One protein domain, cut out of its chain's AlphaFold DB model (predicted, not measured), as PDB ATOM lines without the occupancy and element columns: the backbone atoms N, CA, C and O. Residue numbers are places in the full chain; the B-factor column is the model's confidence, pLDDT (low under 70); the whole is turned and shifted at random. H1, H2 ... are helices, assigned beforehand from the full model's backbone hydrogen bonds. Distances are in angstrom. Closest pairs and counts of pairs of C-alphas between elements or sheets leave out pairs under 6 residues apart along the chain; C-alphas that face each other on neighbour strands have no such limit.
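Overview. This is residues 5 to 82 of the 244 residues of an uncharacterized protein of Anabarilius grahami (UniProt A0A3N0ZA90). Two helices, H1 and H2, make a splayed helical hairpin, and a third, H3, packs across the middle of H1. A long looping link between H2 and H3 reaches one end of the longest axis at Glu 51, and the short tail after H3 reaches the other at Asp 82. The printed part has 78 residues with three named helices in the order H1, H2, H3 and no named strand; the class is all helix, with 42 residues in the helices. It is compact, with a radius of gyration of the C-alphas of 12.4 A, yet its outline is elongated, spanning 43 by 26 by 19 A.

Arrangement. H1, residues 5 to 22, is the longest helix by residues and touches both others. H2, residues 28 to 41, follows it after a tight link of 5 residues. The two form a helical hairpin and run opposite ways at a steep tilt of 41 degrees. They touch with residues 14 to 18 of H1 and 30 to 34 of H2 alone; their closest C-alphas are those of Gly 14 and Leu 34, 7.0 A apart. H3, residues 68 to 77, touches residues 11 to 15 of H1 alone. H1 and H3 run the same way at a steep tilt of 59 degrees, and their closest C-alphas, those of Val 11 and Ile 69, are 6.4 A apart. H2 and H3 only just touch, with 3 pairs of C-alphas within 8 A, made by residues 31 to 35 of H2 alone. Their closest C-alphas are those of Lys 31 and Ile 69, 7.0 A apart; they run opposite ways at a steep tilt of 50 degrees. The helix packing is mostly crossed: of the three pairs, 0 are at a shallow tilt. In H1, H2 and H3 every O i to N i+4 pair is within hydrogen-bond range.

Along the chain. H1 begins at C-alpha 5, at (101.407, 179.657, 141.749), and measures 25.6 A from first to last C-alpha. H2 begins at C-alpha 28, at (106.892, 176.951, 116.806), and measures 20.1 A. H3 measures 14.2 A and ends at C-alpha 77, at (93.189, 184.022, 121.824).

Size, cuts and confidence. The C-alphas of Glu 51 and Asp 82 are the two farthest apart, at 43.4 A. The link from H2 to H3, residues 42 to 67, is long, and its C-alphas lie 4 to 21 A from the mean of all C-alphas. The printed part has no cut. Its mean pLDDT is 87.2, and residue 82 alone is under 70.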
ATOM      1  N   THR A   5     101.684 178.240 142.022       80.12
ATOM      2  CA  THR A   5     101.407 179.657 141.749       80.12
ATOM      3  C   THR A   5     102.591 180.346 141.070       80.12
ATOM      4  O   THR A   5     102.407 181.046 140.075       80.12
ATOM      5  N   SER A   6     103.814 180.108 141.555       79.62
ATOM      6  CA  SER A   6     105.042 180.647 140.953       79.62
ATOM      7  C   SER A   6     105.266 180.107 139.538       79.62
ATOM      8  O   SER A   6     105.601 180.879 138.643       79.62
ATOM      9  N   ARG A   7     105.020 178.810 139.306       83.19
ATOM     10  CA  ARG A   7     105.127 178.189 137.975       83.19
ATOM     11  C   ARG A   7     104.116 178.773 136.985       83.19
ATOM     12  O   ARG A   7     104.481 179.114 135.865       83.19
ATOM     13  N   LYS A   8     102.863 178.973 137.409       82.12
ATOM     14  CA  LYS A   8     101.835 179.645 136.591       82.12
ATOM     15  C   LYS A   8     102.211 181.093 136.269       82.12
ATOM     16  O   LYS A   8     101.978 181.547 135.150       82.12
ATOM     17  N   LEU A   9     102.785 181.816 137.235       80.31
ATOM     18  CA  LEU A   9     103.235 183.192 137.032       80.31
ATOM     19  C   LEU A   9     104.391 183.266 136.027       80.31
ATOM     20  O   LEU A   9     104.340 184.109 135.139       80.31
ATOM     21  N   LEU A  10     105.363 182.355 136.112       86.94
ATOM     22  CA  LEU A  10     106.473 182.260 135.161       86.94
ATOM     23  C   LEU A  10     105.965 182.101 133.721       86.94
ATOM     24  O   LEU A  10     106.320 182.894 132.853       86.94
ATOM     25  N   VAL A  11     105.058 181.145 133.488       89.31
ATOM     26  CA  VAL A  11     104.438 180.944 132.165       89.31
ATOM     27  C   VAL A  11     103.679 182.191 131.715       89.31
ATOM     28  O   VAL A  11     103.746 182.577 130.551       89.31
ATOM     29  N   LYS A  12     102.959 182.857 132.627       85.81
ATOM     30  CA  LYS A  12     102.220 184.085 132.310       85.81
ATOM     31  C   LYS A  12     103.150 185.220 131.871       85.81
ATOM     32  O   LYS A  12     102.799 185.898 130.913       85.81
ATOM     33  N   ILE A  13     104.270 185.424 132.567       80.88
ATOM     34  CA  ILE A  13     105.259 186.463 132.244       80.88
ATOM     35  C   ILE A  13     105.907 186.155 130.893       80.88
ATOM     36  O   ILE A  13     105.852 186.992 129.999       80.88
ATOM     37  N   GLY A  14     106.414 184.930 130.710       83.00
ATOM     38  CA  GLY A  14     107.057 184.522 129.459       83.00
ATOM     39  C   GLY A  14     106.137 184.648 128.242       83.00
ATOM     40  O   GLY A  14     106.538 185.182 127.215       83.00
ATOM     41  N   VAL A  15     104.870 184.234 128.364       88.50
ATOM     42  CA  VAL A  15     103.894 184.373 127.270       88.50
ATOM     43  C   VAL A  15     103.509 185.834 127.012       88.50
ATOM     44  O   VAL A  15     103.210 186.164 125.872       88.50
ATOM     45  N   SER A  16     103.507 186.710 128.027       81.44
ATOM     46  CA  SER A  16     103.277 188.150 127.810       81.44
ATOM     47  C   SER A  16     104.378 188.742 126.939       81.44
ATOM     48  O   SER A  16     104.074 189.295 125.890       81.44
ATOM     49  N   ALA A  17     105.640 188.514 127.318       79.50
ATOM     50  CA  ALA A  17     106.797 188.986 126.563       79.50
ATOM     51  C   ALA A  17     106.809 188.423 125.132       79.50
ATOM     52  O   ALA A  17     107.032 189.155 124.172       79.50
ATOM     53  N   LEU A  18     106.484 187.135 124.974       84.62
ATOM     54  CA  LEU A  18     106.380 186.508 123.658       84.62
ATOM     55  C   LEU A  18     105.314 187.184 122.781       84.62
ATOM     56  O   LEU A  18     105.555 187.434 121.604       84.62
ATOM     57  N   VAL A  19     104.150 187.514 123.349       83.94
ATOM     58  CA  VAL A  19     103.066 188.198 122.624       83.94
ATOM     59  C   VAL A  19     103.415 189.649 122.300       83.94
ATOM     60  O   VAL A  19     103.043 190.131 121.235       83.94
ATOM     61  N   GLU A  20     104.133 190.338 123.180       79.25
ATOM     62  CA  GLU A  20     104.627 191.695 122.924       79.25
ATOM     63  C   GLU A  20     105.607 191.726 121.741       79.25
ATOM     64  O   GLU A  20     105.580 192.666 120.953       79.25
ATOM     65  N   GLN A  21     106.420 190.677 121.573       75.38
ATOM     66  CA  GLN A  21     107.401 190.576 120.486       75.38
ATOM     67  C   GLN A  21     106.813 190.069 119.160       75.38
ATOM     68  O   GLN A  21     107.156 190.582 118.099       75.38
ATOM     69  N   SER A  22     105.946 189.054 119.207       81.12
ATOM     70  CA  SER A  22     105.513 188.279 118.024       81.12
ATOM     71  C   SER A  22     103.994 188.291 117.784       81.12
ATOM     72  O   SER A  22     103.487 187.692 116.834       81.12
ATOM     73  N   GLY A  23     103.230 188.982 118.633       84.06
ATOM     74  CA  GLY A  23     101.770 188.984 118.606       84.06
ATOM     75  C   GLY A  23     101.145 187.700 119.168       84.06
ATOM     76  O   GLY A  23     101.780 186.872 119.813       84.06
ATOM     77  N   PHE A  24      99.843 187.505 118.944       89.06
ATOM     78  CA  PHE A  24      99.091 186.379 119.533       89.06
ATOM     79  C   PHE A  24      99.329 185.014 118.862       89.06
ATOM     80  O   PHE A  24      98.764 184.008 119.310       89.06
ATOM     81  N   TYR A  25     100.140 184.974 117.800       90.50
ATOM     82  CA  TYR A  25     100.403 183.787 116.983       90.50
ATOM     83  C   TYR A  25     101.913 183.560 116.761       90.50
ATOM     84  O   TYR A  25     102.347 183.528 115.610       90.50
ATOM     85  N   PRO A  26     102.707 183.371 117.834       89.50
ATOM     86  CA  PRO A  26     104.120 183.016 117.709       89.50
ATOM     87  C   PRO A  26     104.298 181.711 116.929       89.50
ATOM     88  O   PRO A  26     103.468 180.792 117.024       89.50
ATOM     89  N   CYS A  27     105.399 181.604 116.193       89.62
ATOM     90  CA  CYS A  27     105.787 180.387 115.495       89.62
ATOM     91  C   CYS A  27     106.280 179.305 116.475       89.62
ATOM     92  O   CYS A  27     106.474 179.538 117.671       89.62
ATOM     93  N   ASN A  28     106.459 178.079 115.974       92.50
ATOM     94  CA  ASN A  28     106.892 176.951 116.806       92.50
ATOM     95  C   ASN A  28     108.272 177.182 117.427       92.50
ATOM     96  O   ASN A  28     108.485 176.787 118.571       92.50
ATOM     97  N   GLU A  29     109.167 177.843 116.694       90.75
ATOM     98  CA  GLU A  29     110.523 178.121 117.155       90.75
ATOM     99  C   GLU A  29     110.524 179.061 118.361       90.75
ATOM    100  O   GLU A  29     111.143 178.765 119.375       90.75
ATOM    101  N   GLU A  30     109.749 180.145 118.314       87.81
ATOM    102  CA  GLU A  30     109.675 181.109 119.417       87.81
ATOM    103  C   GLU A  30     109.085 180.484 120.692       87.81
ATOM    104  O   GLU A  30     109.560 180.739 121.801       87.81
ATOM    105  N   LYS A  31     108.080 179.607 120.551       94.12
ATOM    106  CA  LYS A  31     107.517 178.857 121.688       94.12
ATOM    107  C   LYS A  31     108.525 177.870 122.277       94.12
ATOM    108  O   LYS A  31     108.579 177.730 123.500       94.12
ATOM    109  N   ARG A  32     109.306 177.198 121.425       93.62
ATOM    110  CA  ARG A  32     110.364 176.268 121.837       93.62
ATOM    111  C   ARG A  32     111.478 177.001 122.578       93.62
ATOM    112  O   ARG A  32     111.776 176.627 123.708       93.62
ATOM    113  N   MET A  33     111.997 178.093 122.013       90.00
ATOM    114  CA  MET A  33     113.025 178.921 122.657       90.00
ATOM    115  C   MET A  33     112.580 179.402 124.045       90.00
ATOM    116  O   MET A  33     113.359 179.369 124.999       90.00
ATOM    117  N   LEU A  34     111.308 179.793 124.198       91.69
ATOM    118  CA  LEU A  34     110.766 180.171 125.502       91.69
ATOM    119  C   LEU A  34     110.766 178.996 126.499       91.69
ATOM    120  O   LEU A  34     111.123 179.180 127.664       91.69
ATOM    121  N   ALA A  35     110.373 177.796 126.066       94.00
ATOM    122  CA  ALA A  35     110.363 176.599 126.908       94.00
ATOM    123  C   ALA A  35     111.777 176.182 127.349       94.00
ATOM    124  O   ALA A  35     112.004 175.928 128.535       94.00
ATOM    125  N   GLU A  36     112.728 176.168 126.414       89.75
ATOM    126  CA  GLU A  36     114.143 175.878 126.671       89.75
ATOM    127  C   GLU A  36     114.752 176.892 127.647       89.75
ATOM    128  O   GLU A  36     115.414 176.515 128.619       89.75
ATOM    129  N   SER A  37     114.464 178.183 127.457       87.81
ATOM    130  CA  SER A  37     114.912 179.247 128.358       87.81
ATOM    131  C   SER A  37     114.380 179.053 129.783       87.81
ATOM    132  O   SER A  37     115.141 179.153 130.747       87.81
ATOM    133  N   MET A  38     113.104 178.676 129.947       88.31
ATOM    134  CA  MET A  38     112.517 178.425 131.271       88.31
ATOM    135  C   MET A  38     113.235 177.308 132.034       88.31
ATOM    136  O   MET A  38     113.521 177.472 133.223       88.31
ATOM    137  N   VAL A  39     113.541 176.180 131.384       89.81
ATOM    138  CA  VAL A  39     114.253 175.070 132.047       89.81
ATOM    139  C   VAL A  39     115.744 175.348 132.220       89.81
ATOM    140  O   VAL A  39     116.353 174.804 133.139       89.81
ATOM    141  N   THR A  40     116.323 176.216 131.389       85.50
ATOM    142  CA  THR A  40     117.714 176.669 131.520       85.50
ATOM    143  C   THR A  40     117.877 177.591 132.729       85.50
ATOM    144  O   THR A  40     118.763 177.372 133.553       85.50
ATOM    145  N   LEU A  41     116.984 178.575 132.892       81.31
ATOM    146  CA  LEU A  41     116.984 179.498 134.035       81.31
ATOM    147  C   LEU A  41     116.573 178.806 135.341       81.31
ATOM    148  O   LEU A  41     117.091 179.117 136.417       81.31
ATOM    149  N   PHE A  42     115.657 177.838 135.259       84.00
ATOM    150  CA  PHE A  42     115.168 177.085 136.408       84.00
ATOM    151  C   PHE A  42     115.340 175.575 136.197       84.00
ATOM    152  O   PHE A  42     114.345 174.878 135.981       84.00
ATOM    153  N   PRO A  43     116.557 175.019 136.374       86.75
ATOM    154  CA  PRO A  43     116.825 173.592 136.156       86.75
ATOM    155  C   PRO A  43     115.911 172.654 136.949       86.75
ATOM    156  O   PRO A  43     115.581 171.566 136.491       86.75
ATOM    157  N   SER A  44     115.419 173.093 138.114       83.94
ATOM    158  CA  SER A  44     114.446 172.339 138.921       83.94
ATOM    159  C   SER A  44     113.071 172.144 138.264       83.94
ATOM    160  O   SER A  44     112.251 171.403 138.795       83.94
ATOM    161  N   LEU A  45     112.785 172.862 137.176       86.88
ATOM    162  CA  LEU A  45     111.571 172.707 136.376       86.88
ATOM    163  C   LEU A  45     111.755 171.716 135.230       86.88
ATOM    164  O   LEU A  45     110.770 171.357 134.605       86.88
ATOM    165  N   LYS A  46     112.980 171.268 134.946       91.31
ATOM    166  CA  LYS A  46     113.258 170.301 133.889       91.31
ATOM    167  C   LYS A  46     112.692 168.935 134.277       91.31
ATOM    168  O   LYS A  46     113.081 168.376 135.302       91.31
ATOM    169  N   ILE A  47     111.787 168.394 133.464       89.31
ATOM    170  CA  ILE A  47     111.158 167.088 133.706       89.31
ATOM    171  C   ILE A  47     111.446 166.196 132.509       89.31
ATOM    172  O   ILE A  47     110.788 166.315 131.482       89.31
ATOM    173  N   LYS A  48     112.425 165.301 132.649       87.00
ATOM    174  CA  LYS A  48     112.726 164.300 131.625       87.00
ATOM    175  C   LYS A  48     111.808 163.094 131.780       87.00
ATOM    176  O   LYS A  48     111.797 162.465 132.836       87.00
ATOM    177  N   MET A  49     111.077 162.769 130.721       71.94
ATOM    178  CA  MET A  49     110.306 161.533 130.613       71.94
ATOM    179  C   MET A  49     111.009 160.623 129.598       71.94
ATOM    180  O   MET A  49     110.721 160.693 128.410       71.94
ATOM    181  N   GLY A  50     111.972 159.819 130.057       74.00
ATOM    182  CA  GLY A  50     112.774 158.937 129.196       74.00
ATOM    183  C   GLY A  50     114.025 159.590 128.593       74.00
ATOM    184  O   GLY A  50     114.370 160.724 128.927       74.00
ATOM    185  N   GLU A  51     114.724 158.836 127.741       73.00
ATOM    186  CA  GLU A  51     116.019 159.229 127.157       73.00
ATOM    187  C   GLU A  51     115.887 160.228 125.997       73.00
ATOM    188  O   GLU A  51     116.788 161.038 125.791       73.00
ATOM    189  N   GLU A  52     114.753 160.223 125.292       72.62
ATOM    190  CA  GLU A  52     114.523 161.035 124.086       72.62
ATOM    191  C   GLU A  52     114.022 162.460 124.377       72.62
ATOM    192  O   GLU A  52     114.111 163.329 123.515       72.62
ATOM    193  N   ASN A  53     113.513 162.719 125.587       83.06
ATOM    194  CA  ASN A  53     112.985 164.030 125.963       83.06
ATOM    195  C   ASN A  53     114.067 164.907 126.603       83.06
ATOM    196  O   ASN A  53     114.740 164.535 127.576       83.06
ATOM    197  N   GLU A  54     114.186 166.129 126.104       87.75
ATOM    198  CA  GLU A  54     115.113 167.126 126.612       87.75
ATOM    199  C   GLU A  54     114.649 167.691 127.952       87.75
ATOM    200  O   GLU A  54     115.486 168.074 128.767       87.75
ATOM    201  N   GLY A  55     113.349 167.658 128.241       91.88
ATOM    202  CA  GLY A  55     112.755 167.951 129.541       91.88
ATOM    203  C   GLY A  55     112.052 169.304 129.640       91.88
ATOM    204  O   GLY A  55     111.705 169.721 130.751       91.88
ATOM    205  N   PHE A  56     111.846 169.990 128.512       93.69
ATOM    206  CA  PHE A  56     111.075 171.234 128.395       93.69
ATOM    207  C   PHE A  56     109.667 171.025 127.812       93.69
ATOM    208  O   PHE A  56     108.853 171.947 127.826       93.69
ATOM    209  N   GLU A  57     109.350 169.821 127.338       94.44
ATOM    210  CA  GLU A  57     108.175 169.505 126.511       94.44
ATOM    211  C   GLU A  57     106.855 169.774 127.250       94.44
ATOM    212  O   GLU A  57     105.842 170.143 126.661       94.44
ATOM    213  N   HIS A  58     106.866 169.687 128.582       93.25
ATOM    214  CA  HIS A  58     105.718 170.044 129.414       93.25
ATOM    215  C   HIS A  58     105.371 171.550 129.364       93.25
ATOM    216  O   HIS A  58     104.215 171.933 129.575       93.25
ATOM    217  N   PHE A  59     106.343 172.424 129.069       94.31
ATOM    218  CA  PHE A  59     106.087 173.836 128.769       94.31
ATOM    219  C   PHE A  59     105.622 174.023 127.330       94.31
ATOM    220  O   PHE A  59     104.623 174.721 127.115       94.31
ATOM    221  N   TYR A  60     106.309 173.397 126.376       96.62
ATOM    222  CA  TYR A  60     105.896 173.354 124.981       96.62
ATOM    223  C   TYR A  60     106.459 172.127 124.266       96.62
ATOM    224  O   TYR A  60     107.674 171.977 124.174       96.62
ATOM    225  N   ASP A  61     105.571 171.303 123.718       94.06
ATOM    226  CA  ASP A  61     105.930 170.176 122.861       94.06
ATOM    227  C   ASP A  61     105.694 170.564 121.387       94.06
ATOM    228  O   ASP A  61     104.539 170.799 120.997       94.06
ATOM    229  N   PRO A  62     106.756 170.650 120.562       90.06
ATOM    230  CA  PRO A  62     106.641 171.019 119.156       90.06
ATOM    231  C   PRO A  62     105.954 169.950 118.296       90.06
ATOM    232  O   PRO A  62     105.442 170.306 117.237       90.06
ATOM    233  N   VAL A  63     105.918 168.683 118.729       90.19
ATOM    234  CA  VAL A  63     105.292 167.573 117.991       90.19
ATOM    235  C   VAL A  63     103.784 167.573 118.212       90.19
ATOM    236  O   VAL A  63     103.013 167.540 117.255       90.19
ATOM    237  N   SER A  64     103.340 167.642 119.471       91.38
ATOM    238  CA  SER A  64     101.906 167.625 119.796       91.38
ATOM    239  C   SER A  64     101.238 169.004 119.790       91.38
ATOM    240  O   SER A  64     100.019 169.090 119.959       91.38
ATOM    241  N   HIS A  65     102.007 170.088 119.627       92.38
ATOM    242  CA  HIS A  65     101.542 171.468 119.808       92.38
ATOM    243  C   HIS A  65     100.763 171.632 121.119       92.38
ATOM    244  O   HIS A  65      99.621 172.106 121.158       92.38
ATOM    245  N   SER A  66     101.366 171.186 122.217       92.75
ATOM    246  CA  SER A  66     100.750 171.201 123.541       92.75
ATOM    247  C   SER A  66     101.707 171.752 124.604       92.75
ATOM    248  O   SER A  66     102.783 172.248 124.281       92.75
ATOM    249  N   GLY A  67     101.271 171.779 125.864       95.12
ATOM    250  CA  GLY A  67     102.032 172.355 126.977       95.12
ATOM    251  C   GLY A  67     101.468 173.672 127.514       95.12
ATOM    252  O   GLY A  67     100.499 174.247 126.995       95.12
ATOM    253  N   PHE A  68     102.052 174.143 128.615       96.38
ATOM    254  CA  PHE A  68     101.565 175.318 129.342       96.38
ATOM    255  C   PHE A  68     101.614 176.617 128.524       96.38
ATOM    256  O   PHE A  68     100.701 177.441 128.649       96.38
ATOM    257  N   ILE A  69     102.630 176.791 127.674       95.69
ATOM    258  CA  ILE A  69     102.778 177.963 126.797       95.69
ATOM    259  C   ILE A  69     101.624 178.000 125.788       95.69
ATOM    260  O   ILE A  69     100.882 178.984 125.717       95.69
ATOM    261  N   GLU A  70     101.388 176.892 125.082       96.62
ATOM    262  CA  GLU A  70     100.315 176.792 124.090       96.62
ATOM    263  C   GLU A  70      98.926 176.930 124.733       96.62
ATOM    264  O   GLU A  70      98.045 177.615 124.200       96.62
ATOM    265  N   MET A  71      98.725 176.335 125.914       95.81
ATOM    266  CA  MET A  71      97.489 176.470 126.690       95.81
ATOM    267  C   MET A  71      97.207 177.934 127.046       95.81
ATOM    268  O   MET A  71      96.086 178.432 126.888       95.81
ATOM    269  N   ARG A  72      98.230 178.663 127.508       94.50
ATOM    270  CA  ARG A  72      98.099 180.074 127.872       94.50
ATOM    271  C   ARG A  72      97.799 180.945 126.654       94.50
ATOM    272  O   ARG A  72      96.911 181.795 126.754       94.50
ATOM    273  N   LEU A  73      98.476 180.708 125.528       94.44
ATOM    274  CA  LEU A  73      98.223 181.389 124.256       94.44
ATOM    275  C   LEU A  73      96.800 181.124 123.747       94.44
ATOM    276  O   LEU A  73      96.134 182.054 123.298       94.44
ATOM    277  N   ARG A  74      96.292 179.887 123.841       93.56
ATOM    278  CA  ARG A  74      94.888 179.570 123.506       93.56
ATOM    279  C   ARG A  74      93.911 180.367 124.364       93.56
ATOM    280  O   ARG A  74      92.948 180.931 123.852       93.56
ATOM    281  N   ASN A  75      94.178 180.461 125.664       92.44
ATOM    282  CA  ASN A  75      93.342 181.232 126.581       92.44
ATOM    283  C   ASN A  75      93.389 182.743 126.317       92.44
ATOM    284  O   ASN A  75      92.385 183.411 126.551       92.44
ATOM    285  N   LEU A  76      94.515 183.287 125.838       90.69
ATOM    286  CA  LEU A  76      94.578 184.672 125.354       90.69
ATOM    287  C   LEU A  76      93.720 184.847 124.104       90.69
ATOM    288  O   LEU A  76      92.840 185.699 124.099       90.69
ATOM    289  N   ARG A  77      93.911 183.980 123.103       90.44
ATOM    290  CA  ARG A  77      93.189 184.022 121.824       90.44
ATOM    291  C   ARG A  77      91.668 183.968 121.987       90.44
ATOM    292  O   ARG A  77      90.956 184.689 121.300       90.44
ATOM    293  N   ARG A  78      91.161 183.196 122.957       87.25
ATOM    294  CA  ARG A  78      89.724 183.152 123.303       87.25
ATOM    295  C   ARG A  78      89.150 184.495 123.763       87.25
ATOM    296  O   ARG A  78      87.958 184.720 123.602       87.25
ATOM    297  N   LYS A  79      89.979 185.355 124.356       83.75
ATOM    298  CA  LYS A  79      89.580 186.667 124.888       83.75
ATOM    299  C   LYS A  79      89.800 187.809 123.893       83.75
ATOM    300  O   LYS A  79      89.495 188.945 124.234       83.75
ATOM    301  N   LEU A  80      90.332 187.520 122.703       81.50
ATOM    302  CA  LEU A  80      90.554 188.524 121.669       81.50
ATOM    303  C   LEU A  80      89.238 188.939 121.022       81.50
ATOM    304  O   LEU A  80      88.396 188.085 120.713       81.50
ATOM    305  N   HIS A  81      89.120 190.241 120.785       72.94
ATOM    306  CA  HIS A  81      88.092 190.829 119.939       72.94
ATOM    307  C   HIS A  81      88.424 190.572 118.450       72.94
ATOM    308  O   HIS A  81      89.560 190.230 118.111       72.94
ATOM    309  N   ASP A  82      87.435 190.638 117.555       67.56
ATOM    310  CA  ASP A  82      87.575 190.158 116.166       67.56
ATOM    311  C   ASP A  82      88.622 190.922 115.332       67.56
ATOM    312  O   ASP A  82      89.218 190.364 114.408       67.56
TER     313      ASP A  82